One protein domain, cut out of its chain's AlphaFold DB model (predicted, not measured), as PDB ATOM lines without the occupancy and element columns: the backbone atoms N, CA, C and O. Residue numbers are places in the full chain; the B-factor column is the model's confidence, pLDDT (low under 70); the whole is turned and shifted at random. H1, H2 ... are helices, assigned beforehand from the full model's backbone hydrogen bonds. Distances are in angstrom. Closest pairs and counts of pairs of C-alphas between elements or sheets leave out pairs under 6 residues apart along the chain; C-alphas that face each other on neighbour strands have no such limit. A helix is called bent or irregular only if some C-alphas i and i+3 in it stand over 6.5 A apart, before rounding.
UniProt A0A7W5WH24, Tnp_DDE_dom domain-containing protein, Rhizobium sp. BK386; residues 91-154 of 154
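AT A GLANCE: This is residues 91 to 154 of the 154 residues of the protein "Tnp_DDE_dom domain-containing protein" of Rhizobium sp. BK386 (UniProt A0A7W5WH24). A helix, H1, meets the middle of a long helical arm, H2a, with its later part, roughly as a T, and its residues 91 to 101 stick out; at the far end of H2a the chain turns a corner into the short arm H2b. The printed part has 64 residues with two named helices, H1 then the bent H2, and no named strand; the class is all helix. The whole is loose, with a radius of gyration of the C-alphas of 14.2 A, and spans 38 by 29 by 21 A.

HOW THE PARTS SIT: Start with H1, residues 91 to 109, which has a kink of 27 degrees near residue 98; it is neither bent nor irregular, but only just: C-alphas 98 and 101 are 6.4 A apart. By its hydrogen bonds H2, residues 120 to 153, was assigned as one helix, but it is bent: C-alphas 142 and 145 are 9.3 A apart, between arms H2a, residues 120 to 142, and H2b, residues 145 to 153. H1 touches H2a with residues 102 to 106 alone, meeting residues 130 to 134, and the closest C-alphas, of Ile 106 and Tyr 134, are 7.1 A apart. Their lines are about perpendicular, at 82 degrees. H2a and H2b only just touch, with 3 pairs of C-alphas within 8 A, and only at the corner; the closest C-alphas, of Ile 140 and Leu 148, are 6.4 A apart. These arms run opposite ways at a steep tilt of 64 degrees. H1 and H2b are apart. Every O i to N i+4 pair is within hydrogen-bond range in H2a and H2b, and 13 of 15 are in H1.

IN THESE COORDINATES: Find C-alpha 91 at (203.675, 215.457, 219.174); from there H1 runs 26.6 A to C-alpha 109. H2a begins at C-alpha 120, (222.531, 231.735, 234.169), and runs 32.3 A to C-alpha 142. H2b runs 12.6 A from C-alpha 145 to C-alpha 153 at (217.751, 199.591, 244.998).

THE WHOLE: The two C-alphas farthest apart, of Arg 118 and Gly 154, are 38.5 A apart. The printed part has no cut, and the link from H1 to H2, 10 residues, is short. The mean pLDDT of the printed part is 90.2, and Gly 154, the chain's last residue, is under 70.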
ATOM      1  N   ILE A  91     202.617 215.334 218.165       87.75
ATOM      2  CA  ILE A  91     203.675 215.457 219.174       87.75
ATOM      3  C   ILE A  91     203.568 216.747 219.991       87.75
ATOM      4  O   ILE A  91     203.991 216.782 221.147       87.75
ATOM      5  N   LEU A  92     203.032 217.822 219.404       83.44
ATOM      6  CA  LEU A  92     202.852 219.090 220.110       83.44
ATOM      7  C   LEU A  92     201.707 219.008 221.114       83.44
ATOM      8  O   LEU A  92     201.874 219.495 222.230       83.44
ATOM      9  N   ASP A  93     200.609 218.337 220.769       84.31
ATOM     10  CA  ASP A  93     199.487 218.123 221.685       84.31
ATOM     11  C   ASP A  93     199.900 217.225 222.855       84.31
ATOM     12  O   ASP A  93     199.684 217.573 224.017       84.31
ATOM     13  N   GLN A  94     200.624 216.136 222.576       84.56
ATOM     14  CA  GLN A  94     201.162 215.267 223.623       84.56
ATOM     15  C   GLN A  94     202.160 216.005 224.535       84.56
ATOM     16  O   GLN A  94     202.181 215.819 225.758       84.56
ATOM     17  N   ARG A  95     203.009 216.868 223.960       82.00
ATOM     18  CA  ARG A  95     203.921 217.722 224.736       82.00
ATOM     19  C   ARG A  95     203.156 218.713 225.591       82.00
ATOM     20  O   ARG A  95     203.526 218.900 226.743       82.00
ATOM     21  N   ARG A  96     202.102 219.323 225.057       80.12
ATOM     22  CA  ARG A  96     201.260 220.262 225.797       80.12
ATOM     23  C   ARG A  96     200.727 219.604 227.069       80.12
ATOM     24  O   ARG A  96     200.993 220.090 228.163       80.12
ATOM     25  N   GLU A  97     200.101 218.439 226.938       80.69
ATOM     26  CA  GLU A  97     199.535 217.703 228.076       80.69
ATOM     27  C   GLU A  97     200.596 217.250 229.090       80.69
ATOM     28  O   GLU A  97     200.396 217.351 230.303       80.69
ATOM     29  N   SER A  98     201.750 216.777 228.612       79.75
ATOM     30  CA  SER A  98     202.815 216.265 229.486       79.75
ATOM     31  C   SER A  98     203.632 217.357 230.174       79.75
ATOM     32  O   SER A  98     204.144 217.121 231.267       79.75
ATOM     33  N   VAL A  99     203.766 218.539 229.568       81.19
ATOM     34  CA  VAL A  99     204.696 219.589 230.005       81.19
ATOM     35  C   VAL A  99     203.983 220.711 230.760       81.19
ATOM     36  O   VAL A  99     204.502 221.185 231.773       81.19
ATOM     37  N   GLU A 100     202.780 221.116 230.342       84.31
ATOM     38  CA  GLU A 100     202.060 222.219 230.992       84.31
ATOM     39  C   GLU A 100     201.733 221.918 232.456       84.31
ATOM     40  O   GLU A 100     201.917 222.779 233.318       84.31
ATOM     41  N   HIS A 101     201.327 220.684 232.767       84.94
ATOM     42  CA  HIS A 101     200.993 220.287 234.132       84.94
ATOM     43  C   HIS A 101     202.201 220.368 235.097       84.94
ATOM     44  O   HIS A 101     202.071 220.999 236.155       84.94
ATOM     45  N   PRO A 102     203.390 219.806 234.782       87.88
ATOM     46  CA  PRO A 102     204.604 220.032 235.565       87.88
ATOM     47  C   PRO A 102     204.944 221.506 235.772       87.88
ATOM     48  O   PRO A 102     205.162 221.922 236.910       87.88
ATOM     49  N   PHE A 103     204.936 222.316 234.710       87.25
ATOM     50  CA  PHE A 103     205.265 223.739 234.826       87.25
ATOM     51  C   PHE A 103     204.243 224.512 235.663       87.25
ATOM     52  O   PHE A 103     204.640 225.350 236.475       87.25
ATOM     53  N   GLY A 104     202.951 224.223 235.508       88.69
ATOM     54  CA  GLY A 104     201.890 224.807 236.326       88.69
ATOM     55  C   GLY A 104     202.040 224.435 237.800       88.69
ATOM     56  O   GLY A 104     201.978 225.307 238.667       88.69
ATOM     57  N   THR A 105     202.339 223.166 238.089       89.88
ATOM     58  CA  THR A 105     202.580 222.696 239.460       89.88
ATOM     59  C   THR A 105     203.794 223.387 240.075       89.88
ATOM     60  O   THR A 105     203.710 223.918 241.178       89.88
ATOM     61  N   ILE A 106     204.918 223.432 239.362       91.31
ATOM     62  CA  ILE A 106     206.146 224.067 239.850       91.31
ATOM     63  C   ILE A 106     205.916 225.559 240.134       91.31
ATOM     64  O   ILE A 106     206.259 226.051 241.209       91.31
ATOM     65  N   LYS A 107     205.291 226.283 239.202       88.56
ATOM     66  CA  LYS A 107     205.080 227.727 239.348       88.56
ATOM     67  C   LYS A 107     204.087 228.073 240.456       88.56
ATOM     68  O   LYS A 107     204.353 228.989 241.225       88.56
ATOM     69  N   GLN A 108     202.959 227.365 240.528       89.06
ATOM     70  CA  GLN A 108     201.859 227.715 241.434       89.06
ATOM     71  C   GLN A 108     201.956 227.004 242.790       89.06
ATOM     72  O   GLN A 108     201.790 227.635 243.825       89.06
ATOM     73  N   TRP A 109     202.254 225.703 242.805       85.69
ATOM     74  CA  TRP A 109     202.223 224.883 244.026       85.69
ATOM     75  C   TRP A 109     203.576 224.777 244.726       85.69
ATOM     76  O   TRP A 109     203.621 224.530 245.930       85.69
ATOM     77  N   MET A 110     204.680 224.927 243.991       89.00
ATOM     78  CA  MET A 110     206.028 224.980 244.574       89.00
ATOM     79  C   MET A 110     206.537 226.420 244.725       89.00
ATOM     80  O   MET A 110     207.700 226.608 245.059       89.00
ATOM     81  N   TYR A 111     205.676 227.419 244.481       85.19
ATOM     82  CA  TYR A 111     205.973 228.854 244.573       85.19
ATOM     83  C   TYR A 111     207.170 229.329 243.731       85.19
ATOM     84  O   TYR A 111     207.693 230.419 243.954       85.19
ATOM     85  N   GLN A 112     207.564 228.569 242.703       85.88
ATOM     86  CA  GLN A 112     208.704 228.895 241.844       85.88
ATOM     87  C   GLN A 112     208.294 229.789 240.662       85.88
ATOM     88  O   GLN A 112     208.594 229.518 239.498       85.88
ATOM     89  N   GLY A 113     207.537 230.849 240.959       80.00
ATOM     90  CA  GLY A 113     207.103 231.846 239.977       80.00
ATOM     91  C   GLY A 113     208.222 232.797 239.537       80.00
ATOM     92  O   GLY A 113     208.163 233.340 238.435       80.00
ATOM     93  N   ALA A 114     209.254 232.960 240.368       88.44
ATOM     94  CA  ALA A 114     210.450 233.748 240.094       88.44
ATOM     95  C   ALA A 114     211.694 233.028 240.633       88.44
ATOM     96  O   ALA A 114     211.606 232.305 241.623       88.44
ATOM     97  N   PHE A 115     212.839 233.245 239.986       91.31
ATOM     98  CA  PHE A 115     214.127 232.737 240.460       91.31
ATOM     99  C   PHE A 115     214.734 233.687 241.490       91.31
ATOM    100  O   PHE A 115     214.697 234.908 241.316       91.31
ATOM    101  N   LEU A 116     215.322 233.122 242.540       92.56
ATOM    102  CA  LEU A 116     216.022 233.878 243.579       92.56
ATOM    103  C   LEU A 116     217.474 234.166 243.184       92.56
ATOM    104  O   LEU A 116     218.055 235.174 243.600       92.56
ATOM    105  N   MET A 117     218.072 233.286 242.381       95.12
ATOM    106  CA  MET A 117     219.460 233.400 241.966       95.12
ATOM    107  C   MET A 117     219.652 234.360 240.789       95.12
ATOM    108  O   MET A 117     218.782 234.578 239.948       95.12
ATOM    109  N   ARG A 118     220.864 234.918 240.696       93.94
ATOM    110  CA  ARG A 118     221.328 235.718 239.552       93.94
ATOM    111  C   ARG A 118     222.406 234.957 238.789       93.94
ATOM    112  O   ARG A 118     223.158 234.195 239.392       93.94
ATOM    113  N   ARG A 119     222.553 235.276 237.497       94.38
ATOM    114  CA  ARG A 119     223.430 234.604 236.514       94.38
ATOM    115  C   ARG A 119     222.906 233.231 236.091       94.38
ATOM    116  O   ARG A 119     222.304 232.501 236.873       94.38
ATOM    117  N   LEU A 120     223.144 232.891 234.825       94.69
ATOM    118  CA  LEU A 120     222.531 231.735 234.169       94.69
ATOM    119  C   LEU A 120     222.920 230.398 234.817       94.69
ATOM    120  O   LEU A 120     222.082 229.511 234.923       94.69
ATOM    121  N   GLU A 121     224.168 230.261 235.265       96.62
ATOM    122  CA  GLU A 121     224.658 229.057 235.950       96.62
ATOM    123  C   GLU A 121     223.876 228.761 237.240       96.62
ATOM    124  O   GLU A 121     223.396 227.645 237.434       96.62
ATOM    125  N   ASN A 122     223.642 229.782 238.068       96.19
ATOM    126  CA  ASN A 122     222.957 229.628 239.348       96.19
ATOM    127  C   ASN A 122     221.456 229.407 239.148       96.19
ATOM    128  O   ASN A 122     220.866 228.567 239.818       96.19
ATOM    129  N   VAL A 123     220.847 230.102 238.179       94.75
ATOM    130  CA  VAL A 123     219.437 229.889 237.800       94.75
ATOM    131  C   VAL A 123     219.215 228.463 237.286       94.75
ATOM    132  O   VAL A 123     218.204 227.838 237.602       94.75
ATOM    133  N   ARG A 124     220.168 227.903 236.529       95.19
ATOM    134  CA  ARG A 124     220.107 226.499 236.088       95.19
ATOM    135  C   ARG A 124     220.173 225.531 237.265       95.19
ATOM    136  O   ARG A 124     219.406 224.570 237.280       95.19
ATOM    137  N   ALA A 125     221.055 225.774 238.234       96.00
ATOM    138  CA  ALA A 125     221.141 224.954 239.440       96.00
ATOM    139  C   ALA A 125     219.841 225.022 240.258       96.00
ATOM    140  O   ALA A 125     219.288 223.983 240.617       96.00
ATOM    141  N   GLU A 126     219.305 226.228 240.465       95.12
ATOM    142  CA  GLU A 126     218.030 226.458 241.149       95.12
ATOM    143  C   GLU A 126     216.887 225.684 240.478       95.12
ATOM    144  O   GLU A 126     216.208 224.892 241.131       95.12
ATOM    145  N   PHE A 127     216.723 225.826 239.158       94.00
ATOM    146  CA  PHE A 127     215.695 225.093 238.419       94.00
ATOM    147  C   PHE A 127     215.895 223.573 238.475       94.00
ATOM    148  O   PHE A 127     214.921 222.832 238.590       94.00
ATOM    149  N   SER A 128     217.142 223.097 238.423       95.06
ATOM    150  CA  SER A 128     217.450 221.662 238.486       95.06
ATOM    151  C   SER A 128     217.014 221.050 239.817       95.06
ATOM    152  O   SER A 128     216.429 219.967 239.830       95.06
ATOM    153  N   LEU A 129     217.222 221.762 240.928       95.06
ATOM    154  CA  LEU A 129     216.746 221.340 242.247       95.06
ATOM    155  C   LEU A 129     215.215 221.332 242.321       95.06
ATOM    156  O   LEU A 129     214.630 220.369 242.819       95.06
ATOM    157  N   THR A 130     214.551 222.359 241.782       94.25
ATOM    158  CA  THR A 130     213.083 222.397 241.705       94.25
ATOM    159  C   THR A 130     212.528 221.226 240.893       94.25
ATOM    160  O   THR A 130     211.605 220.544 241.340       94.25
ATOM    161  N   ALA A 131     213.099 220.962 239.716       92.94
ATOM    162  CA  ALA A 131     212.688 219.866 238.849       92.94
ATOM    163  C   ALA A 131     212.914 218.501 239.519       92.94
ATOM    164  O   ALA A 131     212.043 217.635 239.455       92.94
ATOM    165  N   LEU A 132     214.038 218.322 240.221       94.25
ATOM    166  CA  LEU A 132     214.315 217.110 240.990       94.25
ATOM    167  C   LEU A 132     213.267 216.887 242.088       94.25
ATOM    168  O   LEU A 132     212.701 215.799 242.184       94.25
ATOM    169  N   ALA A 133     212.966 217.919 242.878       94.06
ATOM    170  CA  ALA A 133     211.953 217.839 243.926       94.06
ATOM    171  C   ALA A 133     210.560 217.513 243.356       94.06
ATOM    172  O   ALA A 133     209.854 216.662 243.903       94.06
ATOM    173  N   TYR A 134     210.184 218.132 242.230       93.38
ATOM    174  CA  TYR A 134     208.947 217.806 241.517       93.38
ATOM    175  C   TYR A 134     208.915 216.337 241.081       93.38
ATOM    176  O   TYR A 134     207.941 215.637 241.359       93.38
ATOM    177  N   ASN A 135     209.986 215.856 240.442       92.25
ATOM    178  CA  ASN A 135     210.078 214.486 239.939       92.25
ATOM    179  C   ASN A 135     209.970 213.457 241.069       92.25
ATOM    180  O   ASN A 135     209.226 212.490 240.931       92.25
ATOM    181  N   ILE A 136     210.634 213.688 242.208       93.19
ATOM    182  CA  ILE A 136     210.524 212.820 243.390       93.19
ATOM    183  C   ILE A 136     209.085 212.809 243.910       93.19
ATOM    184  O   ILE A 136     208.511 211.739 244.115       93.19
ATOM    185  N   LYS A 137     208.461 213.984 244.076       92.75
ATOM    186  CA  LYS A 137     207.071 214.086 244.545       92.75
ATOM    187  C   LYS A 137     206.111 213.357 243.602       92.75
ATOM    188  O   LYS A 137     205.258 212.603 244.064       92.75
ATOM    189  N   ARG A 138     206.282 213.527 242.288       92.44
ATOM    190  CA  ARG A 138     205.479 212.852 241.262       92.44
ATOM    191  C   ARG A 138     205.686 211.339 241.285       92.44
ATOM    192  O   ARG A 138     204.701 210.610 241.224       92.44
ATOM    193  N   ALA A 139     206.927 210.871 241.407       93.06
ATOM    194  CA  ALA A 139     207.235 209.449 241.498       93.06
ATOM    195  C   ALA A 139     206.568 208.816 242.726       93.06
ATOM    196  O   ALA A 139     205.889 207.803 242.592       93.06
ATOM    197  N   ILE A 140     206.653 209.460 243.896       95.06
ATOM    198  CA  ILE A 140     205.969 208.997 245.112       95.06
ATOM    199  C   ILE A 140     204.454 208.895 244.893       95.06
ATOM    200  O   ILE A 140     203.851 207.909 245.306       95.06
ATOM    201  N   THR A 141     203.827 209.867 244.224       93.25
ATOM    202  CA  THR A 141     202.389 209.802 243.908       93.25
ATOM    203  C   THR A 141     202.034 208.630 242.990       93.25
ATOM    204  O   THR A 141     200.958 208.062 243.135       93.25
ATOM    205  N   LEU A 142     202.913 208.265 242.051       92.88
ATOM    206  CA  LEU A 142     202.649 207.208 241.071       92.88
ATOM    207  C   LEU A 142     202.922 205.800 241.610       92.88
ATOM    208  O   LEU A 142     202.144 204.891 241.337       92.88
ATOM    209  N   VAL A 143     204.025 205.609 242.341       94.56
ATOM    210  CA  VAL A 143     204.505 204.271 242.738       94.56
ATOM    211  C   VAL A 143     204.581 204.055 244.246       94.56
ATOM    212  O   VAL A 143     204.980 202.974 244.669       94.56
ATOM    213  N   SER A 144     204.173 205.032 245.064       94.19
ATOM    214  CA  SER A 144     204.334 205.073 246.529       94.19
ATOM    215  C   SER A 144     205.792 205.158 247.007       94.19
ATOM    216  O   SER A 144     206.740 204.938 246.252       94.19
ATOM    217  N   VAL A 145     205.992 205.484 248.290       93.94
ATOM    218  CA  VAL A 145     207.335 205.531 248.898       93.94
ATOM    219  C   VAL A 145     208.026 204.156 248.862       93.94
ATOM    220  O   VAL A 145     209.173 204.104 248.415       93.94
ATOM    221  N   PRO A 146     207.375 203.035 249.251       95.06
ATOM    222  CA  PRO A 146     207.987 201.710 249.125       95.06
ATOM    223  C   PRO A 146     208.384 201.352 247.689       95.06
ATOM    224  O   PRO A 146     209.491 200.858 247.476       95.06
ATOM    225  N   GLY A 147     207.522 201.637 246.707       94.69
ATOM    226  CA  GLY A 147     207.811 201.348 245.299       94.69
ATOM    227  C   GLY A 147     208.981 202.166 244.758       94.69
ATOM    228  O   GLY A 147     209.828 201.628 244.048       94.69
ATOM    229  N   LEU A 148     209.098 203.435 245.163       93.00
ATOM    230  CA  LEU A 148     210.250 204.264 244.810       93.00
ATOM    231  C   LEU A 148     211.556 203.724 245.414       93.00
ATOM    232  O   LEU A 148     212.561 203.634 244.715       93.00
ATOM    233  N   ILE A 149     211.551 203.337 246.695       94.56
ATOM    234  CA  ILE A 149     212.737 202.769 247.360       94.56
ATOM    235  C   ILE A 149     213.168 201.464 246.685       94.56
ATOM    236  O   ILE A 149     214.364 201.239 246.508       94.56
ATOM    237  N   ALA A 150     212.214 200.613 246.298       94.62
ATOM    238  CA  ALA A 150     212.506 199.383 245.572       94.62
ATOM    239  C   ALA A 150     213.154 199.666 244.205       94.62
ATOM    240  O   ALA A 150     214.160 199.045 243.879       94.62
ATOM    241  N   ALA A 151     212.640 200.645 243.452       91.25
ATOM    242  CA  ALA A 151     213.160 201.009 242.133       91.25
ATOM    243  C   ALA A 151     214.581 201.602 242.155       91.25
ATOM    244  O   ALA A 151     215.301 201.466 241.176       91.25
ATOM    245  N   VAL A 152     214.989 202.260 243.246       89.62
ATOM    246  CA  VAL A 152     216.350 202.821 243.402       89.62
ATOM    247  C   VAL A 152     217.367 201.769 243.868       89.62
ATOM    248  O   VAL A 152     218.570 201.965 243.723       89.62
ATOM    249  N   ARG A 153     216.899 200.674 244.480       88.62
ATOM    250  CA  ARG A 153     217.751 199.591 244.998       88.62
ATOM    251  C   ARG A 153     218.000 198.462 243.991       88.62
ATOM    252  O   ARG A 153     218.876 197.643 244.260       88.62
ATOM    253  N   GLY A 154     217.198 198.381 242.929       62.75
ATOM    254  CA  GLY A 154     217.409 197.476 241.791       62.75
ATOM    255  C   GLY A 154     218.363 198.073 240.769       62.75
ATOM    256  O   GLY A 154     218.983 197.264 240.050       62.75
TER     257      GLY A 154